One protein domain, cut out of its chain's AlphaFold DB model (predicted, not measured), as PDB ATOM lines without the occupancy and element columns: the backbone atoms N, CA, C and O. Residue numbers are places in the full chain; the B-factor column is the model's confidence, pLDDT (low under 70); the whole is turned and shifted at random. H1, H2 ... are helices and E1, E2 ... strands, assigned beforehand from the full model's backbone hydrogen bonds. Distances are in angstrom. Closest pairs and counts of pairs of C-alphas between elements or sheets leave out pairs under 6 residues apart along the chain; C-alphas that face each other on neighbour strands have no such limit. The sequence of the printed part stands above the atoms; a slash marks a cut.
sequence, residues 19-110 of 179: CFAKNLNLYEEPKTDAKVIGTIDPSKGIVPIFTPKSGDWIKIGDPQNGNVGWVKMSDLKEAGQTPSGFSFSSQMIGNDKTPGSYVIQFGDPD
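What this domain is: This is residues 19 to 110 of the 179 residues of a protein of uncultured bacterium (UniProt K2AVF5). With little regular structure, 29 of 92 printed residues in named elements, the core is a loosely formed sandwich: meander E3 E4 E5, antiparallel strand beside strand, crossed face to face by antiparallel hairpin E1 E2. H1 follows E5; residues 93 to 98 of a long loop stick out. The class is mixed, order E1 E2 E3 E4 E5 H1; compact, radius of gyration of the C-alphas 14.0 A, spans 52 by 35 by 23 A.

Where its parts are: E3 is residues 47 to 50, E4 57 to 61, 13.3 A, E5 68 to 72, 13.5 A, E2 36 to 40. E1, 24 to 27, begins at C-alpha (39.372, 10.283, -27.918); H1, 73 to 78, ends at (47.317, 8.794, -22.284).

How they stand to each other: Within hydrogen-bond range are N 49 and O 59 of E3 and E4, 2.8 A, N 71 and O 58 of E5 and E4, 2.8 A, and N 26 and O 38 of E1 and E2, 2.8 A. The closest C-alphas of E1 and E5, Leu 26 and Gly 69, are 4.7 A apart. H1, with every O i to N i+4 pair within range, only grazes the sheet E3 E4 E5.

The domain as a whole: The printed part has no cut; pLDDT is under 70 at 19 to 21, 53 and 82 to 110.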
ATOM      1  N   CYS A  19      53.073   8.341 -36.500       48.78
ATOM      2  CA  CYS A  19      52.483   8.714 -35.223       48.78
ATOM      3  C   CYS A  19      50.982   8.900 -35.459       48.78
ATOM      4  O   CYS A  19      50.531   9.971 -35.855       48.78
ATOM      5  N   PHE A  20      50.209   7.833 -35.266       56.41
ATOM      6  CA  PHE A  20      48.756   7.923 -35.234       56.41
ATOM      7  C   PHE A  20      48.361   8.821 -34.059       56.41
ATOM      8  O   PHE A  20      48.601   8.478 -32.900       56.41
ATOM      9  N   ALA A  21      47.776   9.981 -34.361       60.34
ATOM     10  CA  ALA A  21      47.152  10.826 -33.355       60.34
ATOM     11  C   ALA A  21      46.026  10.026 -32.682       60.34
ATOM     12  O   ALA A  21      45.128   9.506 -33.349       60.34
ATOM     13  N   LYS A  22      46.114   9.863 -31.360       76.19
ATOM     14  CA  LYS A  22      45.151   9.075 -30.590       76.19
ATOM     15  C   LYS A  22      43.874   9.894 -30.414       76.19
ATOM     16  O   LYS A  22      43.823  10.776 -29.566       76.19
ATOM     17  N   ASN A  23      42.864   9.613 -31.232       87.31
ATOM     18  CA  ASN A  23      41.537  10.210 -31.084       87.31
ATOM     19  C   ASN A  23      40.869   9.709 -29.796       87.31
ATOM     20  O   ASN A  23      40.994   8.536 -29.438       87.31
ATOM     21  N   LEU A  24      40.145  10.596 -29.118       89.75
ATOM     22  CA  LEU A  24      39.372  10.283 -27.918       89.75
ATOM     23  C   LEU A  24      37.900  10.124 -28.282       89.75
ATOM     24  O   LEU A  24      37.362  10.918 -29.049       89.75
ATOM     25  N   ASN A  25      37.231   9.130 -27.705       93.06
ATOM     26  CA  ASN A  25      35.791   8.954 -27.870       93.06
ATOM     27  C   ASN A  25      35.033   9.884 -26.919       93.06
ATOM     28  O   ASN A  25      35.305   9.898 -25.720       93.06
ATOM     29  N   LEU A  26      34.052  10.610 -27.451       94.19
ATOM     30  CA  LEU A  26      33.083  11.388 -26.687       94.19
ATOM     31  C   LEU A  26      31.862  10.517 -26.395       94.19
ATOM     32  O   LEU A  26      31.240   9.984 -27.313       94.19
ATOM     33  N   TYR A  27      31.499  10.407 -25.123       96.12
ATOM     34  CA  TYR A  27      30.363   9.627 -24.639       96.12
ATOM     35  C   TYR A  27      29.199  10.534 -24.223       96.12
ATOM     36  O   TYR A  27      29.404  11.650 -23.745       96.12
ATOM     37  N   GLU A  28      27.965  10.054 -24.376       94.50
ATOM     38  CA  GLU A  28      26.757  10.784 -23.950       94.50
ATOM     39  C   GLU A  28      26.654  10.920 -22.419       94.50
ATOM     40  O   GLU A  28      26.234  11.954 -21.896       94.50
ATOM     41  N   GLU A  29      27.117   9.899 -21.692       93.25
ATOM     42  CA  GLU A  29      27.068   9.792 -20.231       93.25
ATOM     43  C   GLU A  29      28.424   9.324 -19.661       93.25
ATOM     44  O   GLU A  29      29.178   8.647 -20.365       93.25
ATOM     45  N   PRO A  30      28.750   9.628 -18.386       92.38
ATOM     46  CA  PRO A  30      30.010   9.238 -17.747       92.38
ATOM     47  C   PRO A  30      29.988   7.776 -17.273       92.38
ATOM     48  O   PRO A  30      30.104   7.484 -16.081       92.38
ATOM     49  N   LYS A  31      29.797   6.841 -18.205       92.19
ATOM     50  CA  LYS A  31      29.776   5.394 -17.947       92.19
ATOM     51  C   LYS A  31      30.364   4.622 -19.127       92.19
ATOM     52  O   LYS A  31      30.375   5.091 -20.260       92.19
ATOM     53  N   THR A  32      30.895   3.433 -18.862       87.62
ATOM     54  CA  THR A  32      31.679   2.666 -19.845       87.62
ATOM     55  C   THR A  32      30.854   2.068 -20.981       87.62
ATOM     56  O   THR A  32      31.408   1.771 -22.034       87.62
ATOM     57  N   ASP A  33      29.559   1.876 -20.758       91.25
ATOM     58  CA  ASP A  33      28.566   1.344 -21.693       91.25
ATOM     59  C   ASP A  33      27.753   2.453 -22.387       91.25
ATOM     60  O   ASP A  33      26.801   2.168 -23.113       91.25
ATOM     61  N   ALA A  34      28.103   3.725 -22.165       93.56
ATOM     62  CA  ALA A  34      27.444   4.843 -22.822       93.56
ATOM     63  C   ALA A  34      27.666   4.814 -24.337       93.56
ATOM     64  O   ALA A  34      28.702   4.378 -24.848       93.56
ATOM     65  N   LYS A  35      26.694   5.367 -25.062       95.19
ATOM     66  CA  LYS A  35      26.804   5.584 -26.498       95.19
ATOM     67  C   LYS A  35      27.938   6.570 -26.794       95.19
ATOM     68  O   LYS A  35      28.008   7.645 -26.194       95.19
ATOM     69  N   VAL A  36      28.785   6.214 -27.758       95.44
ATOM     70  CA  VAL A  36      29.755   7.140 -28.350       95.44
ATOM     71  C   VAL A  36      28.999   8.093 -29.273       95.44
ATOM     72  O   VAL A  36      28.334   7.663 -30.215       95.44
ATOM     73  N   ILE A  37      29.078   9.385 -28.976       93.88
ATOM     74  CA  ILE A  37      28.418  10.466 -29.719       93.88
ATOM     75  C   ILE A  37      29.374  11.191 -30.668       93.88
ATOM     76  O   ILE A  37      28.927  11.948 -31.523       93.88
ATOM     77  N   GLY A  38      30.677  10.940 -30.550       91.31
ATOM     78  CA  GLY A  38      31.673  11.489 -31.458       91.31
ATOM     79  C   GLY A  38      33.091  11.111 -31.071       91.31
ATOM     80  O   GLY A  38      33.322  10.334 -30.145       91.31
ATOM     81  N   THR A  39      34.043  11.699 -31.782       92.25
ATOM     82  CA  THR A  39      35.471  11.590 -31.493       92.25
ATOM     83  C   THR A  39      36.108  12.962 -31.564       92.25
ATOM     84  O   THR A  39      35.707  13.770 -32.398       92.25
ATOM     85  N   ILE A  40      37.114  13.202 -30.736       89.31
ATOM     86  CA  ILE A  40      37.873  14.449 -30.705       89.31
ATOM     87  C   ILE A  40      39.359  14.149 -30.884       89.31
ATOM     88  O   ILE A  40      39.872  13.172 -30.334       89.31
ATOM     89  N   ASP A  41      40.040  14.993 -31.656       88.25
ATOM     90  CA  ASP A  41      41.494  14.978 -31.773       88.25
ATOM     91  C   ASP A  41      42.086  15.847 -30.650       88.25
ATOM     92  O   ASP A  41      42.036  17.078 -30.732       88.25
ATOM     93  N   PRO A  42      42.661  15.244 -29.594       82.88
ATOM     94  CA  PRO A  42      43.211  15.997 -28.473       82.88
ATOM     95  C   PRO A  42      44.358  16.933 -28.874       82.88
ATOM     96  O   PRO A  42      44.618  17.903 -28.167       82.88
ATOM     97  N   SER A  43      45.035  16.694 -30.006       80.38
ATOM     98  CA  SER A  43      46.113  17.567 -30.493       80.38
ATOM     99  C   SER A  43      45.615  18.927 -30.993       80.38
ATOM    100  O   SER A  43      46.405  19.858 -31.144       80.38
ATOM    101  N   LYS A  44      44.307  19.054 -31.245       80.56
ATOM    102  CA  LYS A  44      43.653  20.302 -31.661       80.56
ATOM    103  C   LYS A  44      43.158  21.147 -30.491       80.56
ATOM    104  O   LYS A  44      42.578  22.207 -30.720       80.56
ATOM    105  N   GLY A  45      43.419  20.699 -29.268       75.75
ATOM    106  CA  GLY A  45      42.941  21.331 -28.052       75.75
ATOM    107  C   GLY A  45      41.568  20.813 -27.638       75.75
ATOM    108  O   GLY A  45      40.775  20.325 -28.441       75.75
ATOM    109  N   ILE A  46      41.304  20.918 -26.341       83.00
ATOM    110  CA  ILE A  46      40.057  20.498 -25.704       83.00
ATOM    111  C   ILE A  46      39.607  21.589 -24.735       83.00
ATOM    112  O   ILE A  46      40.439  22.273 -24.138       83.00
ATOM    113  N   VAL A  47      38.298  21.726 -24.531       80.19
ATOM    114  CA  VAL A  47      37.743  22.658 -23.540       80.19
ATOM    115  C   VAL A  47      37.138  21.859 -22.389       80.19
ATOM    116  O   VAL A  47      36.075  21.265 -22.567       80.19
ATOM    117  N   PRO A  48      37.763  21.808 -21.204       79.31
ATOM    118  CA  PRO A  48      37.143  21.172 -20.050       79.31
ATOM    119  C   PRO A  48      35.919  21.972 -19.570       79.31
ATOM    120  O   PRO A  48      35.974  23.190 -19.430       79.31
ATOM    121  N   ILE A  49      34.804  21.287 -19.305       81.06
ATOM    122  CA  ILE A  49      33.530  21.912 -18.899       81.06
ATOM    123  C   ILE A  49      33.155  21.521 -17.469       81.06
ATOM    124  O   ILE A  49      32.713  22.365 -16.692       81.06
ATOM    125  N   PHE A  50      33.291  20.240 -17.117       74.62
ATOM    126  CA  PHE A  50      32.903  19.746 -15.797       74.62
ATOM    127  C   PHE A  50      33.640  18.460 -15.424       74.62
ATOM    128  O   PHE A  50      33.680  17.515 -16.208       74.62
ATOM    129  N   THR A  51      34.118  18.394 -14.183       78.50
ATOM    130  CA  THR A  51      34.706  17.186 -13.594       78.50
ATOM    131  C   THR A  51      33.887  16.791 -12.358       78.50
ATOM    132  O   THR A  51      33.822  17.573 -11.406       78.50
ATOM    133  N   PRO A  52      33.242  15.608 -12.331       74.00
ATOM    134  CA  PRO A  52      32.550  15.102 -11.153       74.00
ATOM    135  C   PRO A  52      33.529  14.862 -10.000       74.00
ATOM    136  O   PRO A  52      34.714  14.614 -10.212       74.00
ATOM    137  N   LYS A  53      33.014  14.823  -8.764       66.94
ATOM    138  CA  LYS A  53      33.830  14.555  -7.565       66.94
ATOM    139  C   LYS A  53      34.547  13.195  -7.593       66.94
ATOM    140  O   LYS A  53      35.564  13.063  -6.926       66.94
ATOM    141  N   SER A  54      34.032  12.206  -8.333       73.19
ATOM    142  CA  SER A  54      34.696  10.903  -8.506       73.19
ATOM    143  C   SER A  54      35.983  10.995  -9.329       73.19
ATOM    144  O   SER A  54      36.892  10.209  -9.111       73.19
ATOM    145  N   GLY A  55      36.086  11.965 -10.246       71.38
ATOM    146  CA  GLY A  55      37.296  12.230 -11.029       71.38
ATOM    147  C   GLY A  55      37.594  11.254 -12.175       71.38
ATOM    148  O   GLY A  55      38.525  11.504 -12.937       71.38
ATOM    149  N   ASP A  56      36.817  10.179 -12.341       86.31
ATOM    150  CA  ASP A  56      37.043   9.176 -13.400       86.31
ATOM    151  C   ASP A  56      36.681   9.682 -14.804       86.31
ATOM    152  O   ASP A  56      37.240   9.239 -15.811       86.31
ATOM    153  N   TRP A  57      35.751  10.635 -14.865       90.00
ATOM    154  CA  TRP A  57      35.201  11.190 -16.096       90.00
ATOM    155  C   TRP A  57      35.326  12.702 -16.110       90.00
ATOM    156  O   TRP A  57      35.253  13.355 -15.075       90.00
ATOM    157  N   ILE A  58      35.449  13.266 -17.300       87.75
ATOM    158  CA  ILE A  58      35.447  14.704 -17.521       87.75
ATOM    159  C   ILE A  58      34.558  15.019 -18.715       87.75
ATOM    160  O   ILE A  58      34.602  14.338 -19.738       87.75
ATOM    161  N   LYS A  59      33.709  16.034 -18.575       89.06
ATOM    162  CA  LYS A  59      32.919  16.572 -19.675       89.06
ATOM    163  C   LYS A  59      33.760  17.614 -20.389       89.06
ATOM    164  O   LYS A  59      34.208  18.571 -19.752       89.06
ATOM    165  N   ILE A  60      33.964  17.428 -21.685       88.44
ATOM    166  CA  ILE A  60      34.774  18.310 -22.524       88.44
ATOM    167  C   ILE A  60      33.988  18.756 -23.755       88.44
ATOM    168  O   ILE A  60      33.066  18.069 -24.198       88.44
ATOM    169  N   GLY A  61      34.364  19.911 -24.289       86.50
ATOM    170  CA  GLY A  61      33.923  20.427 -25.573       86.50
ATOM    171  C   GLY A  61      35.038  20.358 -26.612       86.50
ATOM    172  O   GLY A  61      36.207  20.600 -26.297       86.50
ATOM    173  N   ASP A  62      34.657  20.054 -27.845       86.44
ATOM    174  CA  ASP A  62      35.495  20.170 -29.030       86.44
ATOM    175  C   ASP A  62      35.435  21.617 -29.552       86.44
ATOM    176  O   ASP A  62      34.367  22.073 -29.977       86.44
ATOM    177  N   PRO A  63      36.549  22.370 -29.527       81.44
ATOM    178  CA  PRO A  63      36.564  23.757 -29.982       81.44
ATOM    179  C   PRO A  63      36.347  23.902 -31.496       81.44
ATOM    180  O   PRO A  63      36.011  24.992 -31.953       81.44
ATOM    181  N   GLN A  64      36.536  22.838 -32.284       83.69
ATOM    182  CA  GLN A  64      36.425  22.902 -33.742       83.69
ATOM    183  C   GLN A  64      34.980  22.827 -34.232       83.69
ATOM    184  O   GLN A  64      34.643  23.437 -35.244       83.69
ATOM    185  N   ASN A  65      34.131  22.067 -33.538       85.69
ATOM    186  CA  ASN A  65      32.752  21.808 -33.968       85.69
ATOM    187  C   ASN A  65      31.695  22.080 -32.882       85.69
ATOM    188  O   ASN A  65      30.505  22.041 -33.180       85.69
ATOM    189  N   GLY A  66      32.103  22.372 -31.644       84.75
ATOM    190  CA  GLY A  66      31.200  22.639 -30.524       84.75
ATOM    191  C   GLY A  66      30.550  21.393 -29.913       84.75
ATOM    192  O   GLY A  66      29.690  21.532 -29.043       84.75
ATOM    193  N   ASN A  67      30.937  20.185 -30.331       89.38
ATOM    194  CA  ASN A  67      30.431  18.947 -29.747       89.38
ATOM    195  C   ASN A  67      30.871  18.827 -28.295       89.38
ATOM    196  O   ASN A  67      32.011  19.123 -27.943       89.38
ATOM    197  N   VAL A  68      29.969  18.342 -27.450       91.81
ATOM    198  CA  VAL A  68      30.222  18.182 -26.022       91.81
ATOM    199  C   VAL A  68      29.940  16.747 -25.620       91.81
ATOM    200  O   VAL A  68      28.875  16.217 -25.924       91.81
ATOM    201  N   GLY A  69      30.864  16.142 -24.881       93.12
ATOM    202  CA  GLY A  69      30.716  14.775 -24.399       93.12
ATOM    203  C   GLY A  69      31.609  14.462 -23.211       93.12
ATOM    204  O   GLY A  69      32.432  15.270 -22.782       93.12
ATOM    205  N   TRP A  70      31.411  13.276 -22.656       94.81
ATOM    206  CA  TRP A  70      32.207  12.734 -21.568       94.81
ATOM    207  C   TRP A  70      33.395  11.958 -22.109       94.81
ATOM    208  O   TRP A  70      33.264  11.229 -23.086       94.81
ATOM    209  N   VAL A  71      34.538  12.079 -21.448       92.56
ATOM    210  CA  VAL A  71      35.745  11.299 -21.729       92.56
ATOM    211  C   VAL A  71      36.303  10.776 -20.418       92.56
ATOM    212  O   VAL A  71      36.172  11.423 -19.374       92.56
ATOM    213  N   LYS A  72      36.922   9.597 -20.450       91.56
ATOM    214  CA  LYS A  72      37.638   9.080 -19.287       91.56
ATOM    215  C   LYS A  72      38.902   9.889 -19.047       91.56
ATOM    216  O   LYS A  72      39.668  10.173 -19.967       91.56
ATOM    217  N   MET A  73      39.170  10.188 -17.784       85.31
ATOM    218  CA  MET A  73      40.369  10.925 -17.392       85.31
ATOM    219  C   MET A  73      41.661  10.150 -17.721       85.31
ATOM    220  O   MET A  73      42.698  10.763 -17.968       85.31
ATOM    221  N   SER A  74      41.608   8.810 -17.750       85.81
ATOM    222  CA  SER A  74      42.713   7.948 -18.201       85.81
ATOM    223  C   SER A  74      43.098   8.226 -19.649       85.81
ATOM    224  O   SER A  74      44.272   8.424 -19.949       85.81
ATOM    225  N   ASP A  75      42.103   8.307 -20.527       88.44
ATOM    226  CA  ASP A  75      42.311   8.395 -21.969       88.44
ATOM    227  C   ASP A  75      42.893   9.769 -22.326       88.44
ATOM    228  O   ASP A  75      43.794   9.870 -23.158       88.44
ATOM    229  N   LEU A  76      42.460  10.816 -21.612       83.88
ATOM    230  CA  LEU A  76      43.046  12.155 -21.690       83.88
ATOM    231  C   LEU A  76      44.538  12.155 -21.318       83.88
ATOM    232  O   LEU A  76      45.364  12.681 -22.063       83.88
ATOM    233  N   LYS A  77      44.889  11.534 -20.184       81.69
ATOM    234  CA  LYS A  77      46.281  11.442 -19.715       81.69
ATOM    235  C   LYS A  77      47.150  10.670 -20.701       81.69
ATOM    236  O   LYS A  77      48.269  11.087 -20.984       81.69
ATOM    237  N   GLU A  78      46.634   9.572 -21.247       81.50
ATOM    238  CA  GLU A  78      47.317   8.794 -22.284       81.50
ATOM    239  C   GLU A  78      47.498   9.580 -23.587       81.50
ATOM    240  O   GLU A  78      48.478   9.367 -24.296       81.50
ATOM    241  N   ALA A  79      46.586  10.502 -23.896       80.56
ATOM    242  CA  ALA A  79      46.715  11.431 -25.014       80.56
ATOM    243  C   ALA A  79      47.662  12.615 -24.727       80.56
ATOM    244  O   ALA A  79      47.748  13.541 -25.533       80.56
ATOM    245  N   GLY A  80      48.354  12.620 -23.581       71.94
ATOM    246  CA  GLY A  80      49.225  13.721 -23.167       71.94
ATOM    247  C   GLY A  80      48.464  15.002 -22.815       71.94
ATOM    248  O   GLY A  80      49.080  16.048 -22.641       71.94
ATOM    249  N   GLN A  81      47.136  14.928 -22.698       72.00
ATOM    250  CA  GLN A  81      46.294  16.036 -22.279       72.00
ATOM    251  C   GLN A  81      46.101  15.950 -20.770       72.00
ATOM    252  O   GLN A  81      45.278  15.192 -20.258       72.00
ATOM    253  N   THR A  82      46.858  16.749 -20.029       63.22
ATOM    254  CA  THR A  82      46.492  17.088 -18.656       63.22
ATOM    255  C   THR A  82      45.595  18.314 -18.700       63.22
ATOM    256  O   THR A  82      46.074  19.368 -19.128       63.22
ATOM    257  N   PRO A  83      44.331  18.225 -18.239       60.53
ATOM    258  CA  PRO A  83      43.519  19.405 -17.992       60.53
ATOM    259  C   PRO A  83      44.307  20.323 -17.062       60.53
ATOM    260  O   PRO A  83      44.496  20.033 -15.882       60.53
ATOM    261  N   SER A  84      44.868  21.378 -17.636       51.47
ATOM    262  CA  SER A  84      45.708  22.349 -16.949       51.47
ATOM    263  C   SER A  84      44.860  23.595 -16.874       51.47
ATOM    264  O   SER A  84      44.748  24.319 -17.853       51.47
ATOM    265  N   GLY A  85      44.173  23.776 -15.753       50.91
ATOM    266  CA  GLY A  85      43.244  24.880 -15.599       50.91
ATOM    267  C   GLY A  85      42.874  25.119 -14.151       50.91
ATOM    268  O   GLY A  85      43.005  24.239 -13.300       50.91
ATOM    269  N   PHE A  86      42.428  26.339 -13.898       47.47
ATOM    270  CA  PHE A  86      42.001  26.814 -12.589       47.47
ATOM    271  C   PHE A  86      40.693  26.141 -12.179       47.47
ATOM    272  O   PHE A  86      39.947  25.693 -13.030       47.47
ATOM    273  N   SER A  87      40.417  26.026 -10.883       46.44
ATOM    274  CA  SER A  87      39.196  25.393 -10.380       46.44
ATOM    275  C   SER A  87      38.394  26.404  -9.572       46.44
ATOM    276  O   SER A  87      38.873  26.919  -8.561       46.44
ATOM    277  N   PHE A  88      37.172  26.697 -10.020       48.09
ATOM    278  CA  PHE A  88      36.240  27.587  -9.324       48.09
ATOM    279  C   PHE A  88      35.143  26.770  -8.647       48.09
ATOM    280  O   PHE A  88      34.154  26.434  -9.291       48.09
ATOM    281  N   SER A  89      35.310  26.473  -7.353       46.66
ATOM    282  CA  SER A  89      34.307  25.771  -6.544       46.66
ATOM    283  C   SER A  89      33.273  26.731  -5.968       46.66
ATOM    284  O   SER A  89      33.521  27.379  -4.956       46.66
ATOM    285  N   SER A  90      32.108  26.824  -6.617       42.69
ATOM    286  CA  SER A  90      30.933  27.501  -6.056       42.69
ATOM    287  C   SER A  90      30.055  26.497  -5.317       42.69
ATOM    288  O   SER A  90      29.644  25.500  -5.906       42.69
ATOM    289  N   GLN A  91      29.772  26.754  -4.039       45.72
ATOM    290  CA  GLN A  91      28.858  25.967  -3.218       45.72
ATOM    291  C   GLN A  91      27.589  26.790  -2.970       45.72
ATOM    292  O   GLN A  91      27.576  27.672  -2.118       45.72
ATOM    293  N   MET A  92      26.510  26.501  -3.701       39.88
ATOM    294  CA  MET A  92      25.185  27.048  -3.394       39.88
ATOM    295  C   MET A  92      24.474  26.096  -2.428       39.88
ATOM    296  O   MET A  92      24.213  24.945  -2.777       39.88
ATOM    297  N   ILE A  93      24.172  26.555  -1.212       43.59
ATOM    298  CA  ILE A  93      23.252  25.846  -0.313       43.59
ATOM    299  C   ILE A  93      21.839  26.321  -0.659       43.59
ATOM    300  O   ILE A  93      21.367  27.331  -0.148       43.59
ATOM    301  N   GLY A  94      21.202  25.625  -1.600       42.22
ATOM    302  CA  GLY A  94      19.754  25.682  -1.794       42.22
ATOM    303  C   GLY A  94      19.070  24.689  -0.855       42.22
ATOM    304  O   GLY A  94      19.653  23.654  -0.540       42.22
ATOM    305  N   ASN A  95      17.849  25.014  -0.423       42.91
ATOM    306  CA  ASN A  95      17.102  24.351   0.654       42.91
ATOM    307  C   ASN A  95      16.871  22.838   0.521       42.91
ATOM    308  O   ASN A  95      16.391  22.256   1.477       42.91
ATOM    309  N   ASP A  96      17.240  22.184  -0.580       47.69
ATOM    310  CA  ASP A  96      17.210  20.729  -0.684       47.69
ATOM    311  C   ASP A  96      18.269  20.233  -1.681       47.69
ATOM    312  O   ASP A  96      18.279  20.632  -2.843       47.69
ATOM    313  N   LYS A  97      19.086  19.271  -1.228       46.66
ATOM    314  CA  LYS A  97      20.043  18.426  -1.980       46.66
ATOM    315  C   LYS A  97      21.458  18.988  -2.198       46.66
ATOM    316  O   LYS A  97      21.714  19.851  -3.023       46.66
ATOM    317  N   THR A  98      22.375  18.360  -1.456       45.09
ATOM    318  CA  THR A  98      23.837  18.214  -1.615       45.09
ATOM    319  C   THR A  98      24.604  19.315  -2.358       45.09
ATOM    320  O   THR A  98      24.439  19.454  -3.570       45.09
ATOM    321  N   PRO A  99      25.573  19.983  -1.703       41.88
ATOM    322  CA  PRO A  99      26.399  21.003  -2.337       41.88
ATOM    323  C   PRO A  99      27.166  20.446  -3.548       41.88
ATOM    324  O   PRO A  99      28.130  19.672  -3.420       41.88
ATOM    325  N   GLY A 100      26.712  20.841  -4.738       42.59
ATOM    326  CA  GLY A 100      27.410  20.630  -5.997       42.59
ATOM    327  C   GLY A 100      28.593  21.586  -6.065       42.59
ATOM    328  O   GLY A 100      28.403  22.793  -6.030       42.59
ATOM    329  N   SER A 101      29.809  21.043  -6.120       40.03
ATOM    330  CA  SER A 101      31.005  21.825  -6.428       40.03
ATOM    331  C   SER A 101      31.104  21.899  -7.941       40.03
ATOM    332  O   SER A 101      31.342  20.877  -8.584       40.03
ATOM    333  N   TYR A 102      30.937  23.087  -8.503       44.75
ATOM    334  CA  TYR A 102      31.311  23.338  -9.892       44.75
ATOM    335  C   TYR A 102      32.837  23.454  -9.957       44.75
ATOM    336  O   TYR A 102      33.455  23.859  -8.987       44.75
ATOM    337  N   VAL A 103      33.472  23.010 -11.032       42.81
ATOM    338  CA  VAL A 103      34.907  23.217 -11.266       42.81
ATOM    339  C   VAL A 103      35.011  23.617 -12.724       42.81
ATOM    340  O   VAL A 103      34.860  22.771 -13.600       42.81
ATOM    341  N   ILE A 104      35.175  24.913 -12.981       48.44
ATOM    342  CA  ILE A 104      35.365  25.426 -14.340       48.44
ATOM    343  C   ILE A 104      36.860  25.423 -14.618       48.44
ATOM    344  O   ILE A 104      37.561  26.281 -14.094       48.44
ATOM    345  N   GLN A 105      37.333  24.461 -15.408       47.69
ATOM    346  CA  GLN A 105      38.743  24.308 -15.742       47.69
ATOM    347  C   GLN A 105      39.032  24.869 -17.138       47.69
ATOM    348  O   GLN A 105      38.736  24.237 -18.142       47.69
ATOM    349  N   PHE A 106      39.601  26.073 -17.210       43.50
ATOM    350  CA  PHE A 106      40.004  26.686 -18.484       43.50
ATOM    351  C   PHE A 106      41.281  26.022 -19.013       43.50
ATOM    352  O   PHE A 106      42.250  25.923 -18.265       43.50
ATOM    353  N   GLY A 107      41.266  25.543 -20.259       40.53
ATOM    354  CA  GLY A 107      42.388  24.846 -20.892       40.53
ATOM    355  C   GLY A 107      43.356  25.764 -21.649       40.53
ATOM    356  O   GLY A 107      42.938  26.780 -22.198       40.53
ATOM    357  N   ASP A 108      44.606  25.294 -21.705       44.12
ATOM    358  CA  ASP A 108      45.808  25.773 -22.419       44.12
ATOM    359  C   ASP A 108      46.690  26.799 -21.667       44.12
ATOM    360  O   ASP A 108      46.299  27.953 -21.513       44.12
ATOM    361  N   PRO A 109      47.884  26.420 -21.159       41.75
ATOM    362  CA  PRO A 109      48.748  27.318 -20.405       41.75
ATOM    363  C   PRO A 109      49.627  28.133 -21.359       41.75
ATOM    364  O   PRO A 109      50.835  27.914 -21.435       41.75
ATOM    365  N   ASP A 110      49.055  29.114 -22.053       44.88
ATOM    366  CA  ASP A 110      49.891  30.212 -22.533       44.88
ATOM    367  C   ASP A 110      50.223  31.144 -21.351       44.88
ATOM    368  O   ASP A 110      49.394  31.447 -20.488       44.88
TER     369      ASP A 110